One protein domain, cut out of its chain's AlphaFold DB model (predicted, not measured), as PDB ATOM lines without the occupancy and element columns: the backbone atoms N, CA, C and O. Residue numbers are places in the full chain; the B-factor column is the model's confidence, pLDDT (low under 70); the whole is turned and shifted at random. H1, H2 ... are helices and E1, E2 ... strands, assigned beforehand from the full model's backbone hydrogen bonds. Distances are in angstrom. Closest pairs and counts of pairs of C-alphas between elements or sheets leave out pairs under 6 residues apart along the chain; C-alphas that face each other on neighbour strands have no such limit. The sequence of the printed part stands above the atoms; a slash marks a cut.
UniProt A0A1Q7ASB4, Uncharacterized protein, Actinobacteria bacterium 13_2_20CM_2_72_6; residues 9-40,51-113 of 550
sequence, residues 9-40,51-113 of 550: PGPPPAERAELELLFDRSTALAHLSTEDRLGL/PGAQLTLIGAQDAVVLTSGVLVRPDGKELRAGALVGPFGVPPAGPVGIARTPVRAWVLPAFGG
ATOM      1  N   PRO A   9     103.901 149.620 169.496       46.97
ATOM      2  CA  PRO A   9     103.956 149.874 168.058       46.97
ATOM      3  C   PRO A   9     102.988 148.944 167.319       46.97
ATOM      4  O   PRO A   9     103.160 147.728 167.337       46.97
ATOM      5  N   GLY A  10     101.951 149.510 166.697       51.00
ATOM      6  CA  GLY A  10     100.941 148.756 165.957       51.00
ATOM      7  C   GLY A  10     101.080 148.872 164.441       51.00
ATOM      8  O   GLY A  10     101.757 149.781 163.946       51.00
ATOM      9  N   PRO A  11     100.383 148.001 163.687       57.06
ATOM     10  CA  PRO A  11     100.314 148.105 162.238       57.06
ATOM     11  C   PRO A  11      99.741 149.470 161.804       57.06
ATOM     12  O   PRO A  11      98.859 150.012 162.486       57.06
ATOM     13  N   PRO A  12     100.200 150.032 160.667       59.62
ATOM     14  CA  PRO A  12      99.749 151.331 160.169       59.62
ATOM     15  C   PRO A  12      98.229 151.380 159.952       59.62
ATOM     16  O   PRO A  12      97.620 150.337 159.710       59.62
ATOM     17  N   PRO A  13      97.581 152.563 159.953       58.12
ATOM     18  CA  PRO A  13      96.117 152.673 159.909       58.12
ATOM     19  C   PRO A  13      95.431 151.885 158.778       58.12
ATOM     20  O   PRO A  13      94.368 151.306 158.997       58.12
ATOM     21  N   ALA A  14      96.046 151.810 157.592       61.59
ATOM     22  CA  ALA A  14      95.528 151.031 156.465       61.59
ATOM     23  C   ALA A  14      95.580 149.511 156.719       61.59
ATOM     24  O   ALA A  14      94.597 148.807 156.491       61.59
ATOM     25  N   GLU A  15      96.697 149.007 157.246       69.50
ATOM     26  CA  GLU A  15      96.860 147.591 157.589       69.50
ATOM     27  C   GLU A  15      96.023 147.193 158.816       69.50
ATOM     28  O   GLU A  15      95.450 146.106 158.870       69.50
ATOM     29  N   ARG A  16      95.872 148.110 159.776       69.88
ATOM     30  CA  ARG A  16      94.976 147.971 160.926       69.88
ATOM     31  C   ARG A  16      93.513 147.849 160.494       69.88
ATOM     32  O   ARG A  16      92.803 147.000 161.026       69.88
ATOM     33  N   ALA A  17      93.063 148.640 159.517       68.38
ATOM     34  CA  ALA A  17      91.710 148.537 158.965       68.38
ATOM     35  C   ALA A  17      91.475 147.204 158.221       68.38
ATOM     36  O   ALA A  17      90.387 146.629 158.288       68.38
ATOM     37  N   GLU A  18      92.500 146.678 157.549       75.38
ATOM     38  CA  GLU A  18      92.468 145.349 156.933       75.38
ATOM     39  C   GLU A  18      92.404 144.225 157.980       75.38
ATOM     40  O   GLU A  18      91.612 143.295 157.828       75.38
ATOM     41  N   LEU A  19      93.171 144.330 159.069       77.81
ATOM     42  CA  LEU A  19      93.060 143.439 160.227       77.81
ATOM     43  C   LEU A  19      91.678 143.531 160.895       77.81
ATOM     44  O   LEU A  19      91.127 142.494 161.258       77.81
ATOM     45  N   GLU A  20      91.087 144.730 161.027       78.38
ATOM     46  CA  GLU A  20      89.715 144.903 161.538       78.38
ATOM     47  C   GLU A  20      88.740 144.071 160.687       78.38
ATOM     48  O   GLU A  20      88.066 143.188 161.222       78.38
ATOM     49  N   LEU A  21      88.769 144.246 159.362       77.88
ATOM     50  CA  LEU A  21      87.958 143.479 158.407       77.88
ATOM     51  C   LEU A  21      88.239 141.967 158.428       77.88
ATOM     52  O   LEU A  21      87.318 141.169 158.239       77.88
ATOM     53  N   LEU A  22      89.490 141.550 158.628       78.50
ATOM     54  CA  LEU A  22      89.877 140.138 158.665       78.50
ATOM     55  C   LEU A  22      89.368 139.439 159.932       78.50
ATOM     56  O   LEU A  22      88.869 138.316 159.849       78.50
ATOM     57  N   PHE A  23      89.444 140.107 161.085       77.81
ATOM     58  CA  PHE A  23      88.928 139.580 162.349       77.81
ATOM     59  C   PHE A  23      87.390 139.536 162.370       77.81
ATOM     60  O   PHE A  23      86.842 138.589 162.924       77.81
ATOM     61  N   ASP A  24      86.690 140.477 161.719       73.19
ATOM     62  CA  ASP A  24      85.223 140.399 161.551       73.19
ATOM     63  C   ASP A  24      84.794 139.220 160.663       73.19
ATOM     64  O   ASP A  24      83.727 138.638 160.858       73.19
ATOM     65  N   ARG A  25      85.618 138.859 159.671       69.38
ATOM     66  CA  ARG A  25      85.341 137.762 158.726       69.38
ATOM     67  C   ARG A  25      85.791 136.390 159.227       69.38
ATOM     68  O   ARG A  25      85.355 135.378 158.679       69.38
ATOM     69  N   SER A  26      86.660 136.329 160.234       66.94
ATOM     70  CA  SER A  26      87.149 135.071 160.797       66.94
ATOM     71  C   SER A  26      86.253 134.608 161.945       66.94
ATOM     72  O   SER A  26      86.301 135.136 163.055       66.94
ATOM     73  N   THR A  27      85.467 133.558 161.702       67.00
ATOM     74  CA  THR A  27      84.578 132.957 162.715       67.00
ATOM     75  C   THR A  27      85.325 132.483 163.966       67.00
ATOM     76  O   THR A  27      84.762 132.503 165.054       67.00
ATOM     77  N   ALA A  28      86.605 132.118 163.837       61.56
ATOM     78  CA  ALA A  28      87.462 131.731 164.957       61.56
ATOM     79  C   ALA A  28      87.902 132.917 165.844       61.56
ATOM     80  O   ALA A  28      88.282 132.703 166.992       61.56
ATOM     81  N   LEU A  29      87.849 134.152 165.332       68.69
ATOM     82  CA  LEU A  29      88.264 135.377 166.034       68.69
ATOM     83  C   LEU A  29      87.067 136.205 166.539       68.69
ATOM     84  O   LEU A  29      87.228 137.048 167.418       68.69
ATOM     85  N   ALA A  30      85.857 135.927 166.043       65.31
ATOM     86  CA  ALA A  30      84.623 136.633 166.397       65.31
ATOM     87  C   ALA A  30      84.206 136.512 167.881       65.31
ATOM     88  O   ALA A  30      83.396 137.306 168.356       65.31
ATOM     89  N   HIS A  31      84.742 135.532 168.615       64.69
ATOM     90  CA  HIS A  31      84.436 135.286 170.033       64.69
ATOM     91  C   HIS A  31      85.399 135.964 171.022       64.69
ATOM     92  O   HIS A  31      85.195 135.864 172.231       64.69
ATOM     93  N   LEU A  32      86.445 136.632 170.529       67.69
ATOM     94  CA  LEU A  32      87.406 137.353 171.364       67.69
ATOM     95  C   LEU A  32      86.766 138.588 172.008       67.69
ATOM     96  O   LEU A  32      85.881 139.219 171.422       67.69
ATOM     97  N   SER A  33      87.247 138.985 173.192       66.00
ATOM     98  CA  SER A  33      86.862 140.287 173.730       66.00
ATOM     99  C   SER A  33      87.413 141.409 172.841       66.00
ATOM    100  O   SER A  33      88.373 141.233 172.088       66.00
ATOM    101  N   THR A  34      86.807 142.594 172.926       64.50
ATOM    102  CA  THR A  34      87.281 143.778 172.191       64.50
ATOM    103  C   THR A  34      88.738 144.109 172.531       64.50
ATOM    104  O   THR A  34      89.474 144.555 171.661       64.50
ATOM    105  N   GLU A  35      89.156 143.858 173.772       59.06
ATOM    106  CA  GLU A  35      90.496 144.146 174.284       59.06
ATOM    107  C   GLU A  35      91.515 143.108 173.787       59.06
ATOM    108  O   GLU A  35      92.511 143.491 173.179       59.06
ATOM    109  N   ASP A  36      91.196 141.808 173.876       66.62
ATOM    110  CA  ASP A  36      92.015 140.723 173.300       66.62
ATOM    111  C   ASP A  36      92.216 140.904 171.795       66.62
ATOM    112  O   ASP A  36      93.310 140.724 171.262       66.62
ATOM    113  N   ARG A  37      91.142 141.285 171.093       72.75
ATOM    114  CA  ARG A  37      91.171 141.569 169.661       72.75
ATOM    115  C   ARG A  37      92.096 142.747 169.359       72.75
ATOM    116  O   ARG A  37      92.936 142.631 168.472       72.75
ATOM    117  N   LEU A  38      91.992 143.848 170.104       67.56
ATOM    118  CA  LEU A  38      92.872 145.008 169.936       67.56
ATOM    119  C   LEU A  38      94.341 144.683 170.257       67.56
ATOM    120  O   LEU A  38      95.210 145.125 169.508       67.56
ATOM    121  N   GLY A  39      94.616 143.890 171.296       65.50
ATOM    122  CA  GLY A  39      95.965 143.439 171.661       65.50
ATOM    123  C   GLY A  39      96.582 142.479 170.638       65.50
ATOM    124  O   GLY A  39      97.728 142.654 170.227       65.50
ATOM    125  N   LEU A  40      95.811 141.515 170.127       72.94
ATOM    126  CA  LEU A  40      96.260 140.634 169.043       72.94
ATOM    127  C   LEU A  40      96.544 141.406 167.755       72.94
ATOM    128  O   LEU A  40      97.520 141.115 167.071       72.94
ATOM    129  N   PRO A  51     104.944 132.503 145.336       88.50
ATOM    130  CA  PRO A  51     104.715 131.096 145.012       88.50
ATOM    131  C   PRO A  51     105.961 130.237 145.276       88.50
ATOM    132  O   PRO A  51     107.075 130.625 144.934       88.50
ATOM    133  N   GLY A  52     105.767 129.064 145.877       82.69
ATOM    134  CA  GLY A  52     106.826 128.136 146.271       82.69
ATOM    135  C   GLY A  52     107.468 128.417 147.635       82.69
ATOM    136  O   GLY A  52     108.152 127.538 148.154       82.69
ATOM    137  N   ALA A  53     107.240 129.581 148.256       87.00
ATOM    138  CA  ALA A  53     107.784 129.868 149.584       87.00
ATOM    139  C   ALA A  53     107.026 129.126 150.699       87.00
ATOM    140  O   ALA A  53     105.804 128.966 150.653       87.00
ATOM    141  N   GLN A  54     107.761 128.690 151.721       88.00
ATOM    142  CA  GLN A  54     107.218 127.995 152.886       88.00
ATOM    143  C   GLN A  54     106.876 128.985 154.006       88.00
ATOM    144  O   GLN A  54     107.652 129.888 154.307       88.00
ATOM    145  N   LEU A  55     105.728 128.777 154.648       83.81
ATOM    146  CA  LEU A  55     105.313 129.472 155.862       83.81
ATOM    147  C   LEU A  55     105.647 128.615 157.084       83.81
ATOM    148  O   LEU A  55     105.211 127.465 157.173       83.81
ATOM    149  N   THR A  56     106.374 129.181 158.039       83.88
ATOM    150  CA  THR A  56     106.714 128.565 159.328       83.88
ATOM    151  C   THR A  56     106.258 129.467 160.469       83.88
ATOM    152  O   THR A  56     106.266 130.691 160.343       83.88
ATOM    153  N   LEU A  57     105.851 128.864 161.587       75.94
ATOM    154  CA  LEU A  57     105.586 129.582 162.835       75.94
ATOM    155  C   LEU A  57     106.733 129.339 163.818       75.94
ATOM    156  O   LEU A  57     107.229 128.215 163.943       75.94
ATOM    157  N   ILE A  58     107.169 130.409 164.483       71.12
ATOM    158  CA  ILE A  58     108.350 130.400 165.353       71.12
ATOM    159  C   ILE A  58     107.931 130.027 166.780       71.12
ATOM    160  O   ILE A  58     108.464 129.074 167.352       71.12
ATOM    161  N   GLY A  59     106.949 130.734 167.342       66.62
ATOM    162  CA  GLY A  59     106.408 130.473 168.667       66.62
ATOM    163  C   GLY A  59     105.403 129.321 168.689       66.62
ATOM    164  O   GLY A  59     104.556 129.175 167.810       66.62
ATOM    165  N   ALA A  60     105.448 128.526 169.759       67.81
ATOM    166  CA  ALA A  60     104.488 127.449 170.032       67.81
ATOM    167  C   ALA A  60     103.027 127.934 170.099       67.81
ATOM    168  O   ALA A  60     102.097 127.197 169.769       67.81
ATOM    169  N   GLN A  61     102.847 129.171 170.572       74.75
ATOM    170  CA  GLN A  61     101.552 129.807 170.803       74.75
ATOM    171  C   GLN A  61     101.146 130.759 169.676       74.75
ATOM    172  O   GLN A  61     100.088 131.374 169.771       74.75
ATOM    173  N   ASP A  62     101.962 130.886 168.630       78.50
ATOM    174  CA  ASP A  62     101.642 131.737 167.491       78.50
ATOM    175  C   ASP A  62     100.566 131.064 166.635       78.50
ATOM    176  O   ASP A  62     100.546 129.841 166.466       78.50
ATOM    177  N   ALA A  63      99.692 131.876 166.055       83.25
ATOM    178  CA  ALA A  63      98.793 131.465 164.989       83.25
ATOM    179  C   ALA A  63      99.073 132.285 163.723       83.25
ATOM    180  O   ALA A  63      99.795 133.280 163.750       83.25
ATOM    181  N   VAL A  64      98.494 131.886 162.598       86.56
ATOM    182  CA  VAL A  64      98.493 132.670 161.362       86.56
ATOM    183  C   VAL A  64      97.114 132.649 160.729       86.56
ATOM    184  O   VAL A  64      96.495 131.592 160.615       86.56
ATOM    185  N   VAL A  65      96.637 133.817 160.304       87.56
ATOM    186  CA  VAL A  65      95.395 133.968 159.543       87.56
ATOM    187  C   VAL A  65      95.714 134.442 158.126       87.56
ATOM    188  O   VAL A  65      96.462 135.397 157.929       87.56
ATOM    189  N   LEU A  66      95.186 133.751 157.117       84.31
ATOM    190  CA  LEU A  66      95.399 134.115 155.714       84.31
ATOM    191  C   LEU A  66      94.465 135.260 155.310       84.31
ATOM    192  O   LEU A  66      93.262 135.197 155.558       84.31
ATOM    193  N   THR A  67      94.990 136.256 154.600       85.19
ATOM    194  CA  THR A  67      94.209 137.378 154.051       85.19
ATOM    195  C   THR A  67      93.918 137.183 152.568       85.19
ATOM    196  O   THR A  67      92.815 137.468 152.107       85.19
ATOM    197  N   SER A  68      94.887 136.666 151.807       83.88
ATOM    198  CA  SER A  68      94.741 136.392 150.375       83.88
ATOM    199  C   SER A  68      95.696 135.295 149.888       83.88
ATOM    200  O   SER A  68      96.707 134.990 150.523       83.88
ATOM    201  N   GLY A  69      95.364 134.702 148.738       87.12
ATOM    202  CA  GLY A  69      96.130 133.619 148.121       87.12
ATOM    203  C   GLY A  69      95.741 132.215 148.596       87.12
ATOM    204  O   GLY A  69      94.725 132.020 149.267       87.12
ATOM    205  N   VAL A  70      96.550 131.231 148.195       86.62
ATOM    206  CA  VAL A  70      96.385 129.808 148.516       86.62
ATOM    207  C   VAL A  70      97.676 129.254 149.117       86.62
ATOM    208  O   VAL A  70      98.720 129.275 148.461       86.62
ATOM    209  N   LEU A  71      97.598 128.709 150.332       87.38
ATOM    210  CA  LEU A  71      98.689 127.979 150.988       87.38
ATOM    211  C   LEU A  71      98.325 126.490 151.072       87.38
ATOM    212  O   LEU A  71      97.231 126.151 151.510       87.38
ATOM    213  N   VAL A  72      99.223 125.596 150.667       88.81
ATOM    214  CA  VAL A  72      99.017 124.141 150.710       88.81
ATOM    215  C   VAL A  72      99.742 123.571 151.922       88.81
ATOM    216  O   VAL A  72     100.959 123.702 152.046       88.81
ATOM    217  N   ARG A  73      98.997 122.950 152.833       86.69
ATOM    218  CA  ARG A  73      99.540 122.288 154.025       86.69
ATOM    219  C   ARG A  73     100.333 121.017 153.672       86.69
ATOM    220  O   ARG A  73     100.095 120.431 152.617       86.69
ATOM    221  N   PRO A  74     101.190 120.506 154.580       78.12
ATOM    222  CA  PRO A  74     101.862 119.212 154.405       78.12
ATOM    223  C   PRO A  74     100.917 118.006 154.231       78.12
ATOM    224  O   PRO A  74     101.329 116.997 153.670       78.12
ATOM    225  N   ASP A  75      99.656 118.102 154.677       79.31
ATOM    226  CA  ASP A  75      98.605 117.089 154.463       79.31
ATOM    227  C   ASP A  75      97.866 117.243 153.114       79.31
ATOM    228  O   ASP A  75      96.856 116.583 152.876       79.31
ATOM    229  N   GLY A  76      98.346 118.131 152.235       78.38
ATOM    230  CA  GLY A  76      97.782 118.404 150.914       78.38
ATOM    231  C   GLY A  76      96.562 119.329 150.906       78.38
ATOM    232  O   GLY A  76      96.050 119.636 149.829       78.38
ATOM    233  N   LYS A  77      96.076 119.802 152.064       82.88
ATOM    234  CA  LYS A  77      94.892 120.676 152.121       82.88
ATOM    235  C   LYS A  77      95.222 122.114 151.730       82.88
ATOM    236  O   LYS A  77      96.189 122.696 152.220       82.88
ATOM    237  N   GLU A  78      94.368 122.708 150.900       87.81
ATOM    238  CA  GLU A  78      94.427 124.135 150.583       87.81
ATOM    239  C   GLU A  78      93.805 124.987 151.697       87.81
ATOM    240  O   GLU A  78      92.694 124.733 152.159       87.81
ATOM    241  N   LEU A  79      94.513 126.048 152.071       83.69
ATOM    242  CA  LEU A  79      94.066 127.129 152.937       83.69
ATOM    243  C   LEU A  79      93.911 128.398 152.100       83.69
ATOM    244  O   LEU A  79      94.700 128.647 151.185       83.69
ATOM    245  N   ARG A  80      92.894 129.198 152.417       85.31
ATOM    246  CA  ARG A  80      92.504 130.414 151.686       85.31
ATOM    247  C   ARG A  80      92.210 131.544 152.676       85.31
ATOM    248  O   ARG A  80      92.283 131.334 153.883       85.31
ATOM    249  N   ALA A  81      91.882 132.730 152.165       80.94
ATOM    250  CA  ALA A  81      91.492 133.889 152.971       80.94
ATOM    251  C   ALA A  81      90.492 133.531 154.095       80.94
ATOM    252  O   ALA A  81      89.527 132.804 153.863       80.94
ATOM    253  N   GLY A  82      90.738 134.033 155.307       71.50
ATOM    254  CA  GLY A  82      89.972 133.748 156.525       71.50
ATOM    255  C   GLY A  82      90.400 132.488 157.292       71.50
ATOM    256  O   GLY A  82      90.017 132.343 158.454       71.50
ATOM    257  N   ALA A  83      91.205 131.595 156.702       80.56
ATOM    258  CA  ALA A  83      91.686 130.398 157.390       80.56
ATOM    259  C   ALA A  83      92.703 130.750 158.489       80.56
ATOM    260  O   ALA A  83      93.729 131.370 158.205       80.56
ATOM    261  N   LEU A  84      92.421 130.311 159.720       81.94
ATOM    262  CA  LEU A  84      93.306 130.390 160.884       81.94
ATOM    263  C   LEU A  84      94.045 129.054 161.069       81.94
ATOM    264  O   LEU A  84      93.436 127.987 160.957       81.94
ATOM    265  N   VAL A  85      95.345 129.102 161.362       79.50
ATOM    266  CA  VAL A  85      96.180 127.923 161.634       79.50
ATOM    267  C   VAL A  85      97.081 128.169 162.839       79.50
ATOM    268  O   VAL A  85      97.628 129.256 162.984       79.50
ATOM    269  N   GLY A  86      97.266 127.149 163.676       74.56
ATOM    270  CA  GLY A  86      97.829 127.310 165.016       74.56
ATOM    271  C   GLY A  86      96.751 127.709 166.038       74.56
ATOM    272  O   GLY A  86      95.588 127.882 165.663       74.56
ATOM    273  N   PRO A  87      97.101 127.813 167.330       67.00
ATOM    274  CA  PRO A  87      98.427 127.571 167.890       67.00
ATOM    275  C   PRO A  87      98.725 126.066 167.946       67.00
ATOM    276  O   PRO A  87      97.815 125.246 168.053       67.00
ATOM    277  N   PHE A  88      99.999 125.689 167.842       64.69
ATOM    278  CA  PHE A  88     100.405 124.275 167.795       64.69
ATOM    279  C   PHE A  88     100.854 123.717 169.155       64.69
ATOM    280  O   PHE A  88     101.009 122.508 169.303       64.69
ATOM    281  N   GLY A  89     101.056 124.577 170.157       54.09
ATOM    282  CA  GLY A  89     101.344 124.202 171.544       54.09
ATOM    283  C   GLY A  89     102.767 123.701 171.817       54.09
ATOM    284  O   GLY A  89     103.146 123.589 172.980       54.09
ATOM    285  N   VAL A  90     103.578 123.449 170.782       51.88
ATOM    286  CA  VAL A  90     104.952 122.928 170.896       51.88
ATOM    287  C   VAL A  90     105.905 123.743 170.004       51.88
ATOM    288  O   VAL A  90     105.569 123.964 168.840       51.88
ATOM    289  N   PRO A  91     107.071 124.209 170.497       47.69
ATOM    290  CA  PRO A  91     108.069 124.899 169.682       47.69
ATOM    291  C   PRO A  91     109.163 123.936 169.161       47.69
ATOM    292  O   PRO A  91     109.587 123.047 169.903       47.69
ATOM    293  N   PRO A  92     109.694 124.138 167.938       52.31
ATOM    294  CA  PRO A  92     109.158 125.018 166.899       52.31
ATOM    295  C   PRO A  92     107.819 124.476 166.377       52.31
ATOM    296  O   PRO A  92     107.669 123.272 166.178       52.31
ATOM    297  N   ALA A  93     106.864 125.368 166.105       57.44
ATOM    298  CA  ALA A  93     105.510 124.994 165.677       57.44
ATOM    299  C   ALA A  93     105.457 124.308 164.293       57.44
ATOM    300  O   ALA A  93     104.453 123.695 163.932       57.44
ATOM    301  N   GLY A  94     106.555 124.372 163.534       61.53
ATOM    302  CA  GLY A  94     106.747 123.646 162.283       61.53
ATOM    303  C   GLY A  94     106.235 124.386 161.039       61.53
ATOM    304  O   GLY A  94     105.833 125.552 161.104       61.53
ATOM    305  N   PRO A  95     106.301 123.731 159.865       71.19
ATOM    306  CA  PRO A  95     105.829 124.305 158.613       71.19
ATOM    307  C   PRO A  95     104.299 124.267 158.530       71.19
ATOM    308  O   PRO A  95     103.680 123.203 158.525       71.19
ATOM    309  N   VAL A  96     103.693 125.444 158.386       79.38
ATOM    310  CA  VAL A  96     102.251 125.619 158.167       79.38
ATOM    311  C   VAL A  96     101.860 125.119 156.775       79.38
ATOM    312  O   VAL A  96     100.838 124.455 156.615       79.38
ATOM    313  N   GLY A  97     102.678 125.417 155.764       86.44
ATOM    314  CA  GLY A  97     102.435 125.032 154.375       86.44
ATOM    315  C   GLY A  97     103.318 125.778 153.377       86.44
ATOM    316  O   GLY A  97     104.180 126.562 153.764       86.44
ATOM    317  N   ILE A  98     103.096 125.529 152.089       89.31
ATOM    318  CA  ILE A  98     103.806 126.144 150.960       89.31
ATOM    319  C   ILE A  98     102.817 126.987 150.150       89.31
ATOM    320  O   ILE A  98     101.718 126.534 149.827       89.31
ATOM    321  N   ALA A  99     103.188 128.217 149.811       89.31
ATOM    322  CA  ALA A  99     102.368 129.119 149.013       89.31
ATOM    323  C   ALA A  99     102.244 128.609 147.562       89.31
ATOM    324  O   ALA A  99     103.244 128.428 146.869       89.31
ATOM    325  N   ARG A 100     101.018 128.368 147.080       85.31
ATOM    326  CA  ARG A 100     100.743 127.961 145.686       85.31
ATOM    327  C   ARG A 100     100.585 129.168 144.758       85.31
ATOM    328  O   ARG A 100     100.944 129.107 143.587       85.31
ATOM    329  N   THR A 101     100.049 130.258 145.292       87.88
ATOM    330  CA  THR A 101      99.972 131.587 144.664       87.88
ATOM    331  C   THR A 101     100.820 132.560 145.492       87.88
ATOM    332  O   THR A 101     101.310 132.157 146.546       87.88
ATOM    333  N   PRO A 102     100.959 133.846 145.117       88.06
ATOM    334  CA  PRO A 102     101.311 134.856 146.108       88.06
ATOM    335  C   PRO A 102     100.306 134.777 147.269       88.06
ATOM    336  O   PRO A 102      99.100 134.659 147.023       88.06
ATOM    337  N   VAL A 103     100.797 134.772 148.505       88.62
ATOM    338  CA  VAL A 103      99.991 134.704 149.734       88.62
ATOM    339  C   VAL A 103     100.298 135.927 150.585       88.62
ATOM    340  O   VAL A 103     101.468 136.261 150.772       88.62
ATOM    341  N   ARG A 104      99.260 136.555 151.143       88.44
ATOM    342  CA  ARG A 104      99.394 137.525 152.238       88.44
ATOM    343  C   ARG A 104      98.624 137.018 153.448       88.44
ATOM    344  O   ARG A 104      97.495 136.542 153.319       88.44
ATOM    345  N   ALA A 105      99.262 137.075 154.606       87.06
ATOM    346  CA  ALA A 105      98.771 136.533 155.864       87.06
ATOM    347  C   ALA A 105      99.252 137.391 157.041       87.06
ATOM    348  O   ALA A 105     100.147 138.222 156.889       87.06
ATOM    349  N   TRP A 106      98.680 137.154 158.216       86.94
ATOM    350  CA  TRP A 106      99.034 137.817 159.467       86.94
ATOM    351  C   TRP A 106      99.402 136.783 160.519       86.94
ATOM    352  O   TRP A 106      98.573 135.942 160.870       86.94
ATOM    353  N   VAL A 107     100.634 136.843 161.025       87.00
ATOM    354  CA  VAL A 107     101.053 136.057 162.191       87.00
ATOM    355  C   VAL A 107     100.543 136.759 163.444       87.00
ATOM    356  O   VAL A 107     100.800 137.943 163.647       87.00
ATOM    357  N   LEU A 108      99.810 136.014 164.265       84.00
ATOM    358  CA  LEU A 108      99.230 136.429 165.534       84.00
ATOM    359  C   LEU A 108     100.083 135.814 166.657       84.00
ATOM    360  O   LEU A 108      99.882 134.639 166.989       84.00
ATOM    361  N   PRO A 109     101.080 136.537 167.196       72.19
ATOM    362  CA  PRO A 109     101.955 135.993 168.225       72.19
ATOM    363  C   PRO A 109     101.185 135.747 169.525       72.19
ATOM    364  O   PRO A 109     100.238 136.465 169.842       72.19
ATOM    365  N   ALA A 110     101.598 134.728 170.281       63.09
ATOM    366  CA  ALA A 110     101.017 134.375 171.584       63.09
ATOM    367  C   ALA A 110      99.487 134.125 171.612       63.09
ATOM    368  O   ALA A 110      98.896 134.068 172.691       63.09
ATOM    369  N   PHE A 111      98.849 133.889 170.462       61.12
ATOM    370  CA  PHE A 111      97.414 133.612 170.325       61.12
ATOM    371  C   PHE A 111      96.891 132.504 171.261       61.12
ATOM    372  O   PHE A 111      95.810 132.632 171.832       61.12
ATOM    373  N   GLY A 112      97.663 131.438 171.500       54.25
ATOM    374  CA  GLY A 112      97.278 130.389 172.460       54.25
ATOM    375  C   GLY A 112      97.253 130.832 173.931       54.25
ATOM    376  O   GLY A 112      96.544 130.232 174.742       54.25
ATOM    377  N   GLY A 113      97.954 131.917 174.275       49.22
ATOM    378  CA  GLY A 113      97.938 132.533 175.605       49.22
ATOM    379  C   GLY A 113      96.675 133.345 175.912       49.22
ATOM    380  O   GLY A 113      96.385 133.582 177.083       49.22
TER     381      GLY A 113
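AT A GLANCE: This is residues 9 to 40 and 51 to 113 of the 550 residues of an uncharacterized protein of Actinobacteria bacterium 13_2_20CM_2_72_6 (UniProt A0A1Q7ASB4). A small, loosely formed barrel-like body has two helices outside one of its walls: the strand pair E1 and E3 stands across from the strand pair E2 and E4, the strands run roughly along one axis, and the long stretch of residues 69 to 93 wraps round one side, with residues 84 to 85 beside E2. The ring is only partly closed between E1 and E4, while H1 crosses outside the E2 and E4 wall and H2 lies near the end of E4. The printed part has 95 residues with two named helices and four named strands, in the order H1, H2, E1, E2, E3, E4. The two sheets, E1 - E3 and E2 - E4, are antiparallel, and the class is mixed, helices and strands, with 42 residues, under half, in named elements. The whole is compact, with a radius of gyration of the C-alphas of 13.1 A, and the C-alphas span 35 by 28 by 25 A.

HOW THE PARTS SIT: H1, residues 13 to 25, and H2, residues 34 to 40, are close but not clearly touching; their closest C-alphas are those of Phe 23 and Arg 37, 7.9 A apart. Their lines stand at a steep tilt of 63 degrees, and they run opposite ways. In both helices every O i to N i+4 pair is within hydrogen-bond range. The closest C-alphas of H1 and E2, residues 63 to 68, are those of Leu 22 and Thr 67, 6.9 A apart. H1 and E4, residues 103 to 108, are only just apart, with 8.2 A between their closest C-alphas. The closest C-alphas of H2 and E4 are those of Leu 40 and Leu 108, 6.2 A apart. E1, residues 54 to 57, and E3, residues 94 to 99, are antiparallel neighbours at 147 degrees, with N 55 and O 97 at 2.8 A and N 96 and O 55 at 2.8 A, within hydrogen-bond range. E2 and E4 are antiparallel neighbours at 151 degrees, with N 65 and O 106 at 2.9 A and N 108 and O 63 at 2.8 A, within hydrogen-bond range. Between the two sheets, the closest C-alphas of E1 and E2 are those of Leu 57 and Ala 63, 7.4 A apart, and those of E1 and E4 are Leu 57 and Val 107, 7.9 A apart. E2 and E3 are apart, and E3 and E4 meet only through their link. Residues 64 to 65 of E2 form a short antiparallel pairing with residues 84 to 85.

IN THESE COORDINATES: H1, residues 13 to 25, is 18.4 A long and begins at C-alpha 13, (96.117, 152.673, 159.909). H2, residues 34 to 40, is 10.0 A long. E1, residues 54 to 57, measures 10.2 A. E2, residues 63 to 68, measures 15.9 A and begins at C-alpha 63, (98.793, 131.465, 164.989). E3, residues 94 to 99, measures 15.0 A. E4, residues 103 to 108, measures 15.9 A and ends at C-alpha 108, (99.230, 136.429, 165.534).

THE WHOLE: The two C-alphas farthest apart are those of Pro 9 and Gly 76, at 36.4 A. Residues 41 to 50 are cut out and not printed, and C-alphas 40 and 51 are 27.2 A apart across this cut, which falls in the link from H2 to E1. The links E1 to E2 and E3 to E4 are tight, the link H1 to H2 is short, and the link E2 to E3 is long, with 25 residues. The mean pLDDT of the printed part is 74.1. Confidence is low, under 70, in 37 residues: 9 to 17, 25 to 36, 38 to 39, 59 to 60, 87 to 94 and 110 to 113.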